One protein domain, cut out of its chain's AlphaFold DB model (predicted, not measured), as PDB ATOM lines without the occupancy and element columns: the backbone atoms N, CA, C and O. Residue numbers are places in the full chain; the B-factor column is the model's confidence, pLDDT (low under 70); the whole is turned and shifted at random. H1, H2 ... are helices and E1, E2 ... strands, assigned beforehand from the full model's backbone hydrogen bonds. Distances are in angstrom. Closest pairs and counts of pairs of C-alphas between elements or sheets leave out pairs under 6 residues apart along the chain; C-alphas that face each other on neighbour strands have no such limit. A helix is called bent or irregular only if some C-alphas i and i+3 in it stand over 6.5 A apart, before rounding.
ATOM      1  N   ASN A  10      35.979  24.735  53.851       61.59
ATOM      2  CA  ASN A  10      34.739  24.186  53.278       61.59
ATOM      3  C   ASN A  10      34.234  24.925  52.018       61.59
ATOM      4  O   ASN A  10      33.044  24.908  51.711       61.59
ATOM      5  N   TYR A  11      35.121  25.588  51.273       59.25
ATOM      6  CA  TYR A  11      34.779  26.242  50.006       59.25
ATOM      7  C   TYR A  11      34.909  25.312  48.796       59.25
ATOM      8  O   TYR A  11      34.238  25.544  47.791       59.25
ATOM      9  N   ASP A  12      35.745  24.274  48.883       59.91
ATOM     10  CA  ASP A  12      35.834  23.229  47.862       59.91
ATOM     11  C   ASP A  12      35.031  22.001  48.299       59.91
ATOM     12  O   ASP A  12      35.428  21.247  49.184       59.91
ATOM     13  N   VAL A  13      33.859  21.863  47.683       64.75
ATOM     14  CA  VAL A  13      32.925  20.744  47.828       64.75
ATOM     15  C   VAL A  13      32.744  20.125  46.443       64.75
ATOM     16  O   VAL A  13      31.728  20.324  45.765       64.75
ATOM     17  N   THR A  14      33.777  19.432  45.977       70.31
ATOM     18  CA  THR A  14      33.748  18.666  44.729       70.31
ATOM     19  C   THR A  14      33.698  17.179  45.088       70.31
ATOM     20  O   THR A  14      34.491  16.761  45.926       70.31
ATOM     21  N   PRO A  15      32.768  16.395  44.509       80.81
ATOM     22  CA  PRO A  15      32.714  14.958  44.760       80.81
ATOM     23  C   PRO A  15      33.995  14.281  44.266       80.81
ATOM     24  O   PRO A  15      34.605  14.779  43.314       80.81
ATOM     25  N   ASP A  16      34.348  13.129  44.842       83.75
ATOM     26  CA  ASP A  16      35.536  12.359  44.427       83.75
ATOM     27  C   ASP A  16      35.557  12.107  42.912       83.75
ATOM     28  O   ASP A  16      36.583  12.274  42.250       83.75
ATOM     29  N   PHE A  17      34.390  11.795  42.337       85.00
ATOM     30  CA  PHE A  17      34.226  11.657  40.897       85.00
ATOM     31  C   PHE A  17      33.042  12.472  40.388       85.00
ATOM     32  O   PHE A  17      31.881  12.203  40.702       85.00
ATOM     33  N   ARG A  18      33.319  13.422  39.491       85.69
ATOM     34  CA  ARG A  18      32.308  14.022  38.613       85.69
ATOM     35  C   ARG A  18      32.289  13.274  37.285       85.69
ATOM     36  O   ARG A  18      33.309  13.186  36.605       85.69
ATOM     37  N   LEU A  19      31.124  12.780  36.882       81.25
ATOM     38  CA  LEU A  19      30.996  11.980  35.671       81.25
ATOM     39  C   LEU A  19      30.730  12.876  34.457       81.25
ATOM     40  O   LEU A  19      29.719  13.574  34.388       81.25
ATOM     41  N   ASN A  20      31.628  12.832  33.472       75.94
ATOM     42  CA  ASN A  20      31.401  13.475  32.171       75.94
ATOM     43  C   ASN A  20      30.337  12.731  31.349       75.94
ATOM     44  O   ASN A  20      29.645  13.340  30.535       75.94
ATOM     45  N   LEU A  21      30.206  11.422  31.581       75.69
ATOM     46  CA  LEU A  21      29.171  10.570  31.014       75.69
ATOM     47  C   LEU A  21      28.339   9.980  32.164       75.69
ATOM     48  O   LEU A  21      28.902   9.246  32.977       75.69
ATOM     49  N   PRO A  22      27.034  10.289  32.264       76.12
ATOM     50  CA  PRO A  22      26.212   9.774  33.348       76.12
ATOM     51  C   PRO A  22      26.031   8.254  33.250       76.12
ATOM     52  O   PRO A  22      25.931   7.686  32.159       76.12
ATOM     53  N   LEU A  23      25.942   7.596  34.405       80.25
ATOM     54  CA  LEU A  23      25.652   6.167  34.507       80.25
ATOM     55  C   LEU A  23      24.168   5.963  34.784       80.25
ATOM     56  O   LEU A  23      23.584   6.684  35.588       80.25
ATOM     57  N   ILE A  24      23.557   4.956  34.163       78.88
ATOM     58  CA  ILE A  24      22.196   4.563  34.515       78.88
ATOM     59  C   ILE A  24      22.269   3.357  35.445       78.88
ATOM     60  O   ILE A  24      22.756   2.282  35.080       78.88
ATOM     61  N   LEU A  25      21.773   3.559  36.660       77.88
ATOM     62  CA  LEU A  25      21.653   2.539  37.682       77.88
ATOM     63  C   LEU A  25      20.318   1.809  37.525       77.88
ATOM     64  O   LEU A  25      19.249   2.412  37.654       77.88
ATOM     65  N   PHE A  26      20.402   0.502  37.284       71.06
ATOM     66  CA  PHE A  26      19.264  -0.411  37.294       71.06
ATOM     67  C   PHE A  26      19.297  -1.190  38.603       71.06
ATOM     68  O   PHE A  26      20.288  -1.857  38.898       71.06
ATOM     69  N   GLU A  27      18.229  -1.115  39.392       64.31
ATOM     70  CA  GLU A  27      18.082  -2.021  40.525       64.31
ATOM     71  C   GLU A  27      17.625  -3.368  39.966       64.31
ATOM     72  O   GLU A  27      16.489  -3.518  39.527       64.31
ATOM     73  N   ILE A  28      18.551  -4.322  39.887       54.72
ATOM     74  CA  ILE A  28      18.219  -5.695  39.521       54.72
ATOM     75  C   ILE A  28      17.632  -6.327  40.779       54.72
ATOM     76  O   ILE A  28      18.333  -6.434  41.789       54.72
ATOM     77  N   GLU A  29      16.363  -6.738  40.740       52.19
ATOM     78  CA  GLU A  29      15.827  -7.619  41.775       52.19
ATOM     79  C   GLU A  29      16.665  -8.899  41.763       52.19
ATOM     80  O   GLU A  29      16.549  -9.734  40.869       52.19
ATOM     81  N   CYS A  47      12.203   8.026  43.774       33.97
ATOM     82  CA  CYS A  47      12.957   8.970  42.951       33.97
ATOM     83  C   CYS A  47      12.048   9.419  41.800       33.97
ATOM     84  O   CYS A  47      11.822   8.682  40.843       33.97
ATOM     85  N   LEU A  48      11.463  10.613  41.926       41.66
ATOM     86  CA  LEU A  48      10.634  11.233  40.893       41.66
ATOM     87  C   LEU A  48      10.881  12.743  40.853       41.66
ATOM     88  O   LEU A  48      10.641  13.445  41.834       41.66
ATOM     89  N   SER A  49      11.350  13.219  39.697       39.44
ATOM     90  CA  SER A  49      10.829  14.415  38.999       39.44
ATOM     91  C   SER A  49      11.681  14.816  37.788       39.44
ATOM     92  O   SER A  49      11.176  15.517  36.922       39.44
ATOM     93  N   ARG A  50      12.936  14.350  37.663       40.38
ATOM     94  CA  ARG A  50      13.850  14.845  36.609       40.38
ATOM     95  C   ARG A  50      14.217  13.838  35.508       40.38
ATOM     96  O   ARG A  50      14.678  14.249  34.450       40.38
ATOM     97  N   CYS A  51      13.968  12.541  35.710       43.84
ATOM     98  CA  CYS A  51      14.289  11.499  34.720       43.84
ATOM     99  C   CYS A  51      13.200  11.265  33.648       43.84
ATOM    100  O   CYS A  51      13.483  10.630  32.634       43.84
ATOM    101  N   GLN A  52      11.983  11.794  33.816       45.22
ATOM    102  CA  GLN A  52      10.828  11.438  32.970       45.22
ATOM    103  C   GLN A  52      10.961  11.892  31.505       45.22
ATOM    104  O   GLN A  52      10.524  11.182  30.595       45.22
ATOM    105  N   ASP A  53      11.611  13.034  31.264       44.00
ATOM    106  CA  ASP A  53      11.719  13.616  29.920       44.00
ATOM    107  C   ASP A  53      12.804  12.945  29.063       44.00
ATOM    108  O   ASP A  53      12.634  12.780  27.854       44.00
ATOM    109  N   PHE A  54      13.897  12.483  29.682       45.81
ATOM    110  CA  PHE A  54      14.930  11.692  28.998       45.81
ATOM    111  C   PHE A  54      14.429  10.266  28.696       45.81
ATOM    112  O   PHE A  54      14.672   9.730  27.612       45.81
ATOM    113  N   GLN A  55      13.656   9.686  29.624       49.12
ATOM    114  CA  GLN A  55      13.103   8.329  29.544       49.12
ATOM    115  C   GLN A  55      12.157   8.132  28.349       49.12
ATOM    116  O   GLN A  55      12.315   7.160  27.619       49.12
ATOM    117  N   LYS A  56      11.236   9.072  28.080       49.41
ATOM    118  CA  LYS A  56      10.271   8.952  26.963       49.41
ATOM    119  C   LYS A  56      10.895   9.053  25.570       49.41
ATOM    120  O   LYS A  56      10.302   8.571  24.608       49.41
ATOM    121  N   LYS A  57      12.053   9.710  25.442       45.72
ATOM    122  CA  LYS A  57      12.666  10.017  24.141       45.72
ATOM    123  C   LYS A  57      13.724   8.997  23.706       45.72
ATOM    124  O   LYS A  57      13.931   8.843  22.506       45.72
ATOM    125  N   HIS A  58      14.388   8.315  24.648       42.75
ATOM    126  CA  HIS A  58      15.587   7.513  24.351       42.75
ATOM    127  C   HIS A  58      15.580   6.067  24.870       42.75
ATOM    128  O   HIS A  58      16.376   5.265  24.389       42.75
ATOM    129  N   LEU A  59      14.697   5.704  25.802       49.59
ATOM    130  CA  LEU A  59      14.580   4.341  26.326       49.59
ATOM    131  C   LEU A  59      13.225   3.788  25.882       49.59
ATOM    132  O   LEU A  59      12.188   4.175  26.412       49.59
ATOM    133  N   GLY A  60      13.233   2.936  24.854       43.12
ATOM    134  CA  GLY A  60      12.033   2.270  24.347       43.12
ATOM    135  C   GLY A  60      11.201   1.626  25.463       43.12
ATOM    136  O   GLY A  60      11.742   1.263  26.506       43.12
ATOM    137  N   GLN A  61       9.889   1.544  25.214       39.50
ATOM    138  CA  GLN A  61       8.814   1.112  26.121       39.50
ATOM    139  C   GLN A  61       9.290   0.175  27.246       39.50
ATOM    140  O   GLN A  61       9.485  -1.020  27.040       39.50
ATOM    141  N   TRP A  62       9.463   0.737  28.442       42.72
ATOM    142  CA  TRP A  62       9.588  -0.041  29.670       42.72
ATOM    143  C   TRP A  62       8.195  -0.503  30.095       42.72
ATOM    144  O   TRP A  62       7.271   0.307  30.176       42.72
ATOM    145  N   ASN A  63       8.043  -1.808  30.329       39.97
ATOM    146  CA  ASN A  63       6.780  -2.409  30.741       39.97
ATOM    147  C   ASN A  63       6.375  -1.848  32.111       39.97
ATOM    148  O   ASN A  63       7.122  -1.973  33.076       39.97
ATOM    149  N   GLU A  64       5.183  -1.256  32.203       44.81
ATOM    150  CA  GLU A  64       4.627  -0.569  33.388       44.81
ATOM    151  C   GLU A  64       4.354  -1.492  34.599       44.81
ATOM    152  O   GLU A  64       3.643  -1.133  35.536       44.81
ATOM    153  N   SER A  65       4.900  -2.706  34.601       43.44
ATOM    154  CA  SER A  65       4.625  -3.733  35.599       43.44
ATOM    155  C   SER A  65       5.729  -3.758  36.664       43.44
ATOM    156  O   SER A  65       6.613  -4.596  36.617       43.44
ATOM    157  N   ASN A  66       5.613  -2.852  37.642       49.50
ATOM    158  CA  ASN A  66       6.222  -2.880  38.989       49.50
ATOM    159  C   ASN A  66       7.668  -2.417  39.246       49.50
ATOM    160  O   ASN A  66       8.024  -2.309  40.421       49.50
ATOM    161  N   ASP A  67       8.459  -2.014  38.258       50.59
ATOM    162  CA  ASP A  67       9.878  -1.749  38.526       50.59
ATOM    163  C   ASP A  67      10.200  -0.271  38.783       50.59
ATOM    164  O   ASP A  67       9.832   0.638  38.034       50.59
ATOM    165  N   LYS A  68      10.912  -0.020  39.886       59.81
ATOM    166  CA  LYS A  68      11.502   1.275  40.237       59.81
ATOM    167  C   LYS A  68      12.243   1.859  39.028       59.81
ATOM    168  O   LYS A  68      13.093   1.203  38.432       59.81
ATOM    169  N   LEU A  69      11.953   3.121  38.702       64.31
ATOM    170  CA  LEU A  69      12.613   3.808  37.592       64.31
ATOM    171  C   LEU A  69      14.140   3.836  37.790       64.31
ATOM    172  O   LEU A  69      14.604   4.079  38.910       64.31
ATOM    173  N   PRO A  70      14.923   3.642  36.715       72.56
ATOM    174  CA  PRO A  70      16.372   3.693  36.802       72.56
ATOM    175  C   PRO A  70      16.851   5.105  37.177       72.56
ATOM    176  O   PRO A  70      16.288   6.103  36.715       72.56
ATOM    177  N   MET A  71      17.892   5.184  38.008       80.25
ATOM    178  CA  MET A  71      18.475   6.445  38.489       80.25
ATOM    179  C   MET A  71      19.671   6.842  37.619       80.25
ATOM    180  O   MET A  71      20.508   6.003  37.293       80.25
ATOM    181  N   MET A  72      19.768   8.120  37.250       83.56
ATOM    182  CA  MET A  72      20.885   8.648  36.464       83.56
ATOM    183  C   MET A  72      21.958   9.228  37.387       83.56
ATOM    184  O   MET A  72      21.813  10.332  37.896       83.56
ATOM    185  N   ILE A  73      23.054   8.505  37.571       86.62
ATOM    186  CA  ILE A  73      24.178   8.902  38.416       86.62
ATOM    187  C   ILE A  73      25.106   9.839  37.641       86.62
ATOM    188  O   ILE A  73      25.553   9.525  36.537       86.62
ATOM    189  N   THR A  74      25.409  10.988  38.237       85.44
ATOM    190  CA  THR A  74      26.229  12.065  37.647       85.44
ATOM    191  C   THR A  74      27.493  12.373  38.453       85.44
ATOM    192  O   THR A  74      28.403  13.040  37.957       85.44
ATOM    193  N   TRP A  75      27.575  11.860  39.680       91.81
ATOM    194  CA  TRP A  75      28.747  11.943  40.545       91.81
ATOM    195  C   TRP A  75      28.815  10.745  41.497       91.81
ATOM    196  O   TRP A  75      27.796  10.110  41.781       91.81
ATOM    197  N   ILE A  76      30.022  10.439  41.973       90.38
ATOM    198  CA  ILE A  76      30.300   9.375  42.941       90.38
ATOM    199  C   ILE A  76      31.167   9.948  44.063       90.38
ATOM    200  O   ILE A  76      32.099  10.703  43.797       90.38
ATOM    201  N   GLU A  77      30.853   9.574  45.298       93.00
ATOM    202  CA  GLU A  77      31.642   9.854  46.496       93.00
ATOM    203  C   GLU A  77      32.019   8.537  47.190       93.00
ATOM    204  O   GLU A  77      31.161   7.676  47.398       93.00
ATOM    205  N   CYS A  78      33.272   8.401  47.607       90.88
ATOM    206  CA  CYS A  78      33.828   7.238  48.286       90.88
ATOM    207  C   CYS A  78      34.198   7.583  49.736       90.88
ATOM    208  O   CYS A  78      34.975   8.489  50.024       90.88
ATOM    209  N   LYS A  79      33.681   6.815  50.698       87.06
ATOM    210  CA  LYS A  79      33.986   6.970  52.124       87.06
ATOM    211  C   LYS A  79      34.611   5.688  52.678       87.06
ATOM    212  O   LYS A  79      34.033   4.604  52.622       87.06
ATOM    213  N   ALA A  80      35.794   5.820  53.277       89.50
ATOM    214  CA  ALA A  80      36.561   4.711  53.846       89.50
ATOM    215  C   ALA A  80      36.324   4.518  55.360       89.50
ATOM    216  O   ALA A  80      37.265   4.293  56.116       89.50
ATOM    217  N   PHE A  81      35.075   4.608  55.827       84.81
ATOM    218  CA  PHE A  81      34.690   4.337  57.223       84.81
ATOM    219  C   PHE A  81      33.256   3.782  57.291       84.81
ATOM    220  O   PHE A  81      32.530   3.834  56.298       84.81
ATOM    221  N   PHE A  82      32.862   3.239  58.449       88.75
ATOM    222  CA  PHE A  82      31.485   2.802  58.700       88.75
ATOM    223  C   PHE A  82      30.612   4.003  59.082       88.75
ATOM    224  O   PHE A  82      30.918   4.691  60.058       88.75
ATOM    225  N   ALA A  83      29.538   4.270  58.340       86.62
ATOM    226  CA  ALA A  83      28.707   5.450  58.580       86.62
ATOM    227  C   ALA A  83      27.569   5.206  59.573       86.62
ATOM    228  O   ALA A  83      26.758   4.296  59.404       86.62
ATOM    229  N   SER A  84      27.470   6.080  60.579       89.88
ATOM    230  CA  SER A  84      26.289   6.174  61.438       89.88
ATOM    231  C   SER A  84      25.215   7.077  60.826       89.88
ATOM    232  O   SER A  84      25.462   7.850  59.893       89.88
ATOM    233  N   THR A  85      24.016   7.043  61.404       88.38
ATOM    234  CA  THR A  85      22.907   7.944  61.065       88.38
ATOM    235  C   THR A  85      23.302   9.425  61.172       88.38
ATOM    236  O   THR A  85      22.897  10.242  60.342       88.38
ATOM    237  N   GLU A  86      24.110   9.789  62.170       88.50
ATOM    238  CA  GLU A  86      24.642  11.143  62.365       88.50
ATOM    239  C   GLU A  86      25.604  11.519  61.242       88.50
ATOM    240  O   GLU A  86      25.450  12.595  60.663       88.50
ATOM    241  N   CYS A  87      26.515  10.612  60.867       87.31
ATOM    242  CA  CYS A  87      27.414  10.829  59.736       87.31
ATOM    243  C   CYS A  87      26.619  11.135  58.461       87.31
ATOM    244  O   CYS A  87      26.908  12.118  57.784       87.31
ATOM    245  N   HIS A  88      25.579  10.353  58.140       85.69
ATOM    246  CA  HIS A  88      24.752  10.613  56.954       85.69
ATOM    247  C   HIS A  88      24.115  12.004  56.967       85.69
ATOM    248  O   HIS A  88      24.130  12.688  55.944       85.69
ATOM    249  N   LYS A  89      23.570  12.436  58.112       87.00
ATOM    250  CA  LYS A  89      22.958  13.767  58.255       87.00
ATOM    251  C   LYS A  89      23.985  14.874  58.039       87.00
ATOM    252  O   LYS A  89      23.711  15.812  57.292       87.00
ATOM    253  N   GLU A  90      25.148  14.745  58.666       86.94
ATOM    254  CA  GLU A  90      26.224  15.729  58.579       86.94
ATOM    255  C   GLU A  90      26.752  15.853  57.146       86.94
ATOM    256  O   GLU A  90      26.781  16.951  56.587       86.94
ATOM    257  N   TYR A  91      27.092  14.730  56.507       88.31
ATOM    258  CA  TYR A  91      27.575  14.736  55.127       88.31
ATOM    259  C   TYR A  91      26.514  15.212  54.143       88.31
ATOM    260  O   TYR A  91      26.837  15.944  53.210       88.31
ATOM    261  N   TYR A  92      25.244  14.864  54.354       87.81
ATOM    262  CA  TYR A  92      24.178  15.378  53.508       87.81
ATOM    263  C   TYR A  92      24.101  16.905  53.576       87.81
ATOM    264  O   TYR A  92      24.089  17.559  52.536       87.81
ATOM    265  N   GLN A  93      24.086  17.479  54.781       85.44
ATOM    266  CA  GLN A  93      23.959  18.925  54.979       85.44
ATOM    267  C   GLN A  93      25.177  19.700  54.473       85.44
ATOM    268  O   GLN A  93      25.018  20.737  53.830       85.44
ATOM    269  N   ASN A  94      26.377  19.191  54.747       83.69
ATOM    270  CA  ASN A  94      27.616  19.930  54.521       83.69
ATOM    271  C   ASN A  94      28.275  19.630  53.167       83.69
ATOM    272  O   ASN A  94      29.080  20.433  52.704       83.69
ATOM    273  N   GLN A  95      27.958  18.495  52.531       88.31
ATOM    274  CA  GLN A  95      28.601  18.056  51.287       88.31
ATOM    275  C   GLN A  95      27.570  17.666  50.225       88.31
ATOM    276  O   GLN A  95      27.426  18.373  49.223       88.31
ATOM    277  N   TYR A  96      26.802  16.594  50.437       89.12
ATOM    278  CA  TYR A  96      26.032  15.968  49.356       89.12
ATOM    279  C   TYR A  96      24.920  16.860  48.810       89.12
ATOM    280  O   TYR A  96      24.663  16.846  47.609       89.12
ATOM    281  N   TYR A  97      24.296  17.694  49.646       87.12
ATOM    282  CA  TYR A  97      23.290  18.650  49.183       87.12
ATOM    283  C   TYR A  97      23.858  19.624  48.138       87.12
ATOM    284  O   TYR A  97      23.190  19.958  47.158       87.12
ATOM    285  N   SER A  98      25.120  20.036  48.291       85.25
ATOM    286  CA  SER A  98      25.794  20.881  47.301       85.25
ATOM    287  C   SER A  98      26.054  20.130  45.989       85.25
ATOM    288  O   SER A  98      25.884  20.706  44.912       85.25
ATOM    289  N   TYR A  99      26.387  18.836  46.066       89.12
ATOM    290  CA  TYR A  99      26.605  17.987  44.894       89.12
ATOM    291  C   TYR A  99      25.297  17.783  44.133       89.12
ATOM    292  O   TYR A  99      25.260  17.987  42.921       89.12
ATOM    293  N   ILE A 100      24.207  17.492  44.852       88.12
ATOM    294  CA  ILE A 100      22.865  17.331  44.282       88.12
ATOM    295  C   ILE A 100      22.456  18.578  43.496       88.12
ATOM    296  O   ILE A 100      22.068  18.487  42.331       88.12
ATOM    297  N   ASN A 101      22.594  19.756  44.106       85.44
ATOM    298  CA  ASN A 101      22.188  21.010  43.475       85.44
ATOM    299  C   ASN A 101      23.022  21.356  42.233       85.44
ATOM    300  O   ASN A 101      22.498  21.947  41.289       85.44
ATOM    301  N   ARG A 102      24.316  21.009  42.226       83.75
ATOM    302  CA  ARG A 102      25.247  21.366  41.142       83.75
ATOM    303  C   ARG A 102      25.281  20.342  40.013       83.75
ATOM    304  O   ARG A 102      25.397  20.728  38.852       83.75
ATOM    305  N   PHE A 103      25.230  19.059  40.350       85.50
ATOM    306  CA  PHE A 103      25.572  17.969  39.439       85.50
ATOM    307  C   PHE A 103      24.398  17.020  39.178       85.50
ATOM    308  O   PHE A 103      24.294  16.515  38.065       85.50
ATOM    309  N   GLY A 104      23.452  16.888  40.112       88.00
ATOM    310  CA  GLY A 104      22.282  16.011  39.983       88.00
ATOM    311  C   GLY A 104      22.355  14.808  40.918       88.00
ATOM    312  O   GLY A 104      22.930  14.904  41.998       88.00
ATOM    313  N   ASP A 105      21.759  13.681  40.530       90.56
ATOM    314  CA  ASP A 105      21.735  12.493  41.389       90.56
ATOM    315  C   ASP A 105      23.123  11.836  41.464       90.56
ATOM    316  O   ASP A 105      23.909  11.890  40.506       90.56
ATOM    317  N   GLY A 106      23.427  11.212  42.600       91.31
ATOM    318  CA  GLY A 106      24.749  10.653  42.867       91.31
ATOM    319  C   GLY A 106      24.756   9.314  43.576       91.31
ATOM    320  O   GLY A 106      23.729   8.805  44.021       91.31
ATOM    321  N   LEU A 107      25.954   8.751  43.674       91.38
ATOM    322  CA  LEU A 107      26.239   7.511  44.380       91.38
ATOM    323  C   LEU A 107      27.221   7.778  45.518       91.38
ATOM    324  O   LEU A 107      28.255   8.399  45.305       91.38
ATOM    325  N   VAL A 108      26.929   7.263  46.705       91.62
ATOM    326  CA  VAL A 108      27.857   7.256  47.836       91.62
ATOM    327  C   VAL A 108      28.230   5.814  48.162       91.62
ATOM    328  O   VAL A 108      27.353   4.986  48.419       91.62
ATOM    329  N   LEU A 109      29.528   5.522  48.161       89.50
ATOM    330  CA  LEU A 109      30.092   4.214  48.472       89.50
ATOM    331  C   LEU A 109      30.738   4.218  49.859       89.50
ATOM    332  O   LEU A 109      31.726   4.916  50.079       89.50
ATOM    333  N   TYR A 110      30.215   3.416  50.789       87.38
ATOM    334  CA  TYR A 110      30.808   3.225  52.118       87.38
ATOM    335  C   TYR A 110      31.560   1.898  52.185       87.38
ATOM    336  O   TYR A 110      30.949   0.838  52.292       87.38
ATOM    337  N   LYS A 111      32.897   1.952  52.187       84.19
ATOM    338  CA  LYS A 111      33.763   0.758  52.151       84.19
ATOM    339  C   LYS A 111      33.486  -0.232  53.284       84.19
ATOM    340  O   LYS A 111      33.551  -1.439  53.074       84.19
ATOM    341  N   TYR A 112      33.264   0.280  54.492       84.50
ATOM    342  CA  TYR A 112      33.124  -0.550  55.690       84.50
ATOM    343  C   TYR A 112      31.669  -0.757  56.115       84.50
ATOM    344  O   TYR A 112      31.454  -1.401  57.135       84.50
ATOM    345  N   GLY A 113      30.704  -0.243  55.347       85.75
ATOM    346  CA  GLY A 113      29.271  -0.363  55.614       85.75
ATOM    347  C   GLY A 113      28.626   0.886  56.215       85.75
ATOM    348  O   GLY A 113      29.277   1.911  56.434       85.75
ATOM    349  N   PHE A 114      27.321   0.809  56.458       87.31
ATOM    350  CA  PHE A 114      26.540   1.897  57.046       87.31
ATOM    351  C   PHE A 114      25.319   1.384  57.823       87.31
ATOM    352  O   PHE A 114      24.923   0.229  57.697       87.31
ATOM    353  N   VAL A 115      24.716   2.245  58.645       87.75
ATOM    354  CA  VAL A 115      23.461   1.937  59.349       87.75
ATOM    355  C   VAL A 115      22.266   2.130  58.410       87.75
ATOM    356  O   VAL A 115      22.086   3.209  57.851       87.75
ATOM    357  N   ASP A 116      21.401   1.117  58.294       75.62
ATOM    358  CA  ASP A 116      20.223   1.112  57.403       75.62
ATOM    359  C   ASP A 116      19.167   2.197  57.714       75.62
ATOM    360  O   ASP A 116      18.279   2.475  56.905       75.62
ATOM    361  N   GLU A 117      19.246   2.834  58.883       79.81
ATOM    362  CA  GLU A 117      18.319   3.860  59.379       79.81
ATOM    363  C   GLU A 117      18.559   5.238  58.742       79.81
ATOM    364  O   GLU A 117      18.636   6.271  59.412       79.81
ATOM    365  N   ILE A 118      18.658   5.274  57.415       74.88
ATOM    366  CA  ILE A 118      18.862   6.505  56.658       74.88
ATOM    367  C   ILE A 118      17.502   7.172  56.411       74.88
ATOM    368  O   ILE A 118      16.607   6.562  55.813       74.88
ATOM    369  N   PRO A 119      17.307   8.439  56.833       72.44
ATOM    370  CA  PRO A 119      16.083   9.173  56.539       72.44
ATOM    371  C   PRO A 119      15.746   9.164  55.043       72.44
ATOM    372  O   PRO A 119      16.572   9.501  54.195       72.44
ATOM    373  N   LYS A 120      14.503   8.790  54.712       69.56
ATOM    374  CA  LYS A 120      14.047   8.580  53.324       69.56
ATOM    375  C   LYS A 120      14.255   9.794  52.416       69.56
ATOM    376  O   LYS A 120      14.447   9.629  51.219       69.56
ATOM    377  N   ASN A 121      14.229  10.999  52.981       69.44
ATOM    378  CA  ASN A 121      14.489  12.245  52.263       69.44
ATOM    379  C   ASN A 121      15.923  12.338  51.711       69.44
ATOM    380  O   ASN A 121      16.138  13.073  50.757       69.44
ATOM    381  N   PHE A 122      16.891  11.598  52.263       68.25
ATOM    382  CA  PHE A 122      18.259  11.553  51.735       68.25
ATOM    383  C   PHE A 122      18.403  10.621  50.529       68.25
ATOM    384  O   PHE A 122      19.252  10.848  49.674       68.25
ATOM    385  N   LEU A 123      17.549   9.600  50.431       69.81
ATOM    386  CA  LEU A 123      17.614   8.573  49.387       69.81
ATOM    387  C   LEU A 123      16.934   8.992  48.075       69.81
ATOM    388  O   LEU A 123      16.902   8.217  47.122       69.81
ATOM    389  N   GLN A 124      16.360  10.199  48.015       78.56
ATOM    390  CA  GLN A 124      15.648  10.665  46.826       78.56
ATOM    391  C   GLN A 124      16.597  10.927  45.649       78.56
ATOM    392  O   GLN A 124      16.255  10.600  44.517       78.56
ATOM    393  N   ASN A 125      17.778  11.492  45.918       86.06
ATOM    394  CA  ASN A 125      18.758  11.904  44.902       86.06
ATOM    395  C   ASN A 125      20.125  11.229  45.078       86.06
ATOM    396  O   ASN A 125      21.071  11.541  44.359       86.06
ATOM    397  N   ILE A 126      20.253  10.337  46.060       88.56
ATOM    398  CA  ILE A 126      21.499   9.634  46.348       88.56
ATOM    399  C   ILE A 126      21.204   8.146  46.467       88.56
ATOM    400  O   ILE A 126      20.366   7.731  47.268       88.56
ATOM    401  N   HIS A 127      21.934   7.343  45.701       88.56
ATOM    402  CA  HIS A 127      22.059   5.919  45.961       88.56
ATOM    403  C   HIS A 127      23.214   5.685  46.933       88.56
ATOM    404  O   HIS A 127      24.297   6.230  46.744       88.56
ATOM    405  N   ILE A 128      22.996   4.887  47.976       88.62
ATOM    406  CA  ILE A 128      24.024   4.553  48.965       88.62
ATOM    407  C   ILE A 128      24.264   3.051  48.884       88.62
ATOM    408  O   ILE A 128      23.307   2.278  48.933       88.62
ATOM    409  N   ALA A 129      25.522   2.650  48.738       86.50
ATOM    410  CA  ALA A 129      25.894   1.248  48.610       86.50
ATOM    411  C   ALA A 129      27.238   0.953  49.288       86.50
ATOM    412  O   ALA A 129      28.079   1.830  49.459       86.50
ATOM    413  N   GLU A 130      27.450  -0.303  49.670       84.12
ATOM    414  CA  GLU A 130      28.746  -0.780  50.183       84.12
ATOM    415  C   GLU A 130      29.646  -1.307  49.060       84.12
ATOM    416  O   GLU A 130      30.869  -1.342  49.170       84.12
ATOM    417  N   LYS A 131      29.019  -1.732  47.960       81.25
ATOM    418  CA  LYS A 131      29.667  -2.292  46.775       81.25
ATOM    419  C   LYS A 131      29.217  -1.522  45.551       81.25
ATOM    420  O   LYS A 131      28.083  -1.051  45.493       81.25
ATOM    421  N   LEU A 132      30.100  -1.441  44.563       78.19
ATOM    422  CA  LEU A 132      29.777  -0.826  43.287       78.19
ATOM    423  C   LEU A 132      28.621  -1.602  42.626       78.19
ATOM    424  O   LEU A 132      28.765  -2.806  42.384       78.19
ATOM    425  N   PRO A 133      27.468  -0.965  42.363       77.50
ATOM    426  CA  PRO A 133      26.364  -1.644  41.711       77.50
ATOM    427  C   PRO A 133      26.658  -1.845  40.220       77.50
ATOM    428  O   PRO A 133      27.545  -1.222  39.638       77.50
ATOM    429  N   ILE A 134      25.888  -2.722  39.580       68.56
ATOM    430  CA  ILE A 134      25.997  -2.938  38.138       68.56
ATOM    431  C   ILE A 134      25.335  -1.759  37.423       68.56
ATOM    432  O   ILE A 134      24.146  -1.494  37.603       68.56
ATOM    433  N   PHE A 135      26.094  -1.072  36.576       68.12
ATOM    434  CA  PHE A 135      25.581   0.007  35.736       68.12
ATOM    435  C   PHE A 135      25.393  -0.462  34.300       68.12
ATOM    436  O   PHE A 135      26.135  -1.314  33.809       68.12
ATOM    437  N   LYS A 136      24.458   0.174  33.586       63.91
ATOM    438  CA  LYS A 136      24.535   0.231  32.123       63.91
ATOM    439  C   LYS A 136      24.914   1.646  31.717       63.91
ATOM    440  O   LYS A 136      24.356   2.626  32.215       63.91
ATOM    441  N   PHE A 137      25.864   1.747  30.800       59.88
ATOM    442  CA  PHE A 137      26.233   3.024  30.212       59.88
ATOM    443  C   PHE A 137      25.117   3.487  29.281       59.88
ATOM    444  O   PHE A 137      24.639   2.724  28.442       59.88
ATOM    445  N   SER A 138      24.715   4.747  29.415       51.84
ATOM    446  CA  SER A 138      23.909   5.409  28.398       51.84
ATOM    447  C   SER A 138      24.809   6.390  27.676       51.84
ATOM    448  O   SER A 138      25.204   7.408  28.233       51.84
TER     449      SER A 138
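This is residues 10 to 29 and 47 to 138 of the 199 residues of the protein "CDAN1-interacting nuclease 1" of Sarcoptes scabiei (UniProt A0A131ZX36). A strongly twisted sheet of five strands makes one layer, and the long, kinked helix H2 packs slantwise over one face of it, above E3 and E2. The short helix H1 lies off the sheet, away from H2, and residues 60 to 66 of the link after it stick out as a free loop. The printed part has 112 residues with two named helices and five named strands, in the order E1 H1 E2 H2 E3 E4 E5. The sheet is mixed, in the order E4 E3 E2 E1 E5, and the class is mixed, helices and strands. The whole is compact, with a radius of gyration of the C-alphas of 14.5 A and spans of 42 by 30 by 22 A.

In the sheet, E2, residues 71 to 79, is antiparallel to E1, residues 17 to 25, with N 73 and O 23 at 2.7 A. E1 bends by 102 degrees at residue 20, and E2 bends by 79 degrees at residue 74. Edge strand E5, residues 135 to 137, is antiparallel to E1, with N 24 and O 136 at 3.1 A. On the other side of E2, E3, residues 106 to 110, is parallel to it at 32 degrees, with N 109 and O 77 at 2.8 A. Edge strand E4, residues 126 to 129, is parallel to E3 at 27 degrees, with N 108 and O 127 at 2.8 A. H2, residues 85 to 103, is on the sheet at a height over the sheet of 9.2 A, and its line stands at 48 degrees to E2 on the local plane. The closest C-alphas of H2 and E2 are those of Phe 103 and Thr 74, 6.2 A apart. H2 has a kink of 48 degrees near residue 92 and is irregular, but only just: C-alphas 94 and 97 are 7.0 A apart. E2, H2 and E3 form a strand-helix-strand unit, two parallel neighbour strands with a helix between, and its crossover is right-handed. H1, residues 52 to 58, is not on the sheet and is apart from H2. Of the O i to N i+4 pairs, 2 of 3 in H1 and 12 of 15 in H2 are within hydrogen-bond range.

E2 is 20.7 A long, E1 15.9 A, E3 13.3 A, E4 9.7 A and E5 6.3 A. H2 is 24.0 A long and H1 10.6 A. C-alpha 17 begins E1 at (34.226, 11.657, 40.897), C-alpha 85 begins H2 at (22.907, 7.944, 61.065), and C-alpha 137 ends E5 at (26.233, 3.024, 30.212).

The two C-alphas farthest apart, those of Tyr 11 and Ser 65, are 44.9 A from each other. Residues 30 to 46 are not printed, and C-alphas 29 and 47 are 16.9 A apart across this cut. The links H1 to E2 and E3 to E4 are long. The mean pLDDT of the printed part is 73.5, with 39 residues under 70, among them residues 47 to 69.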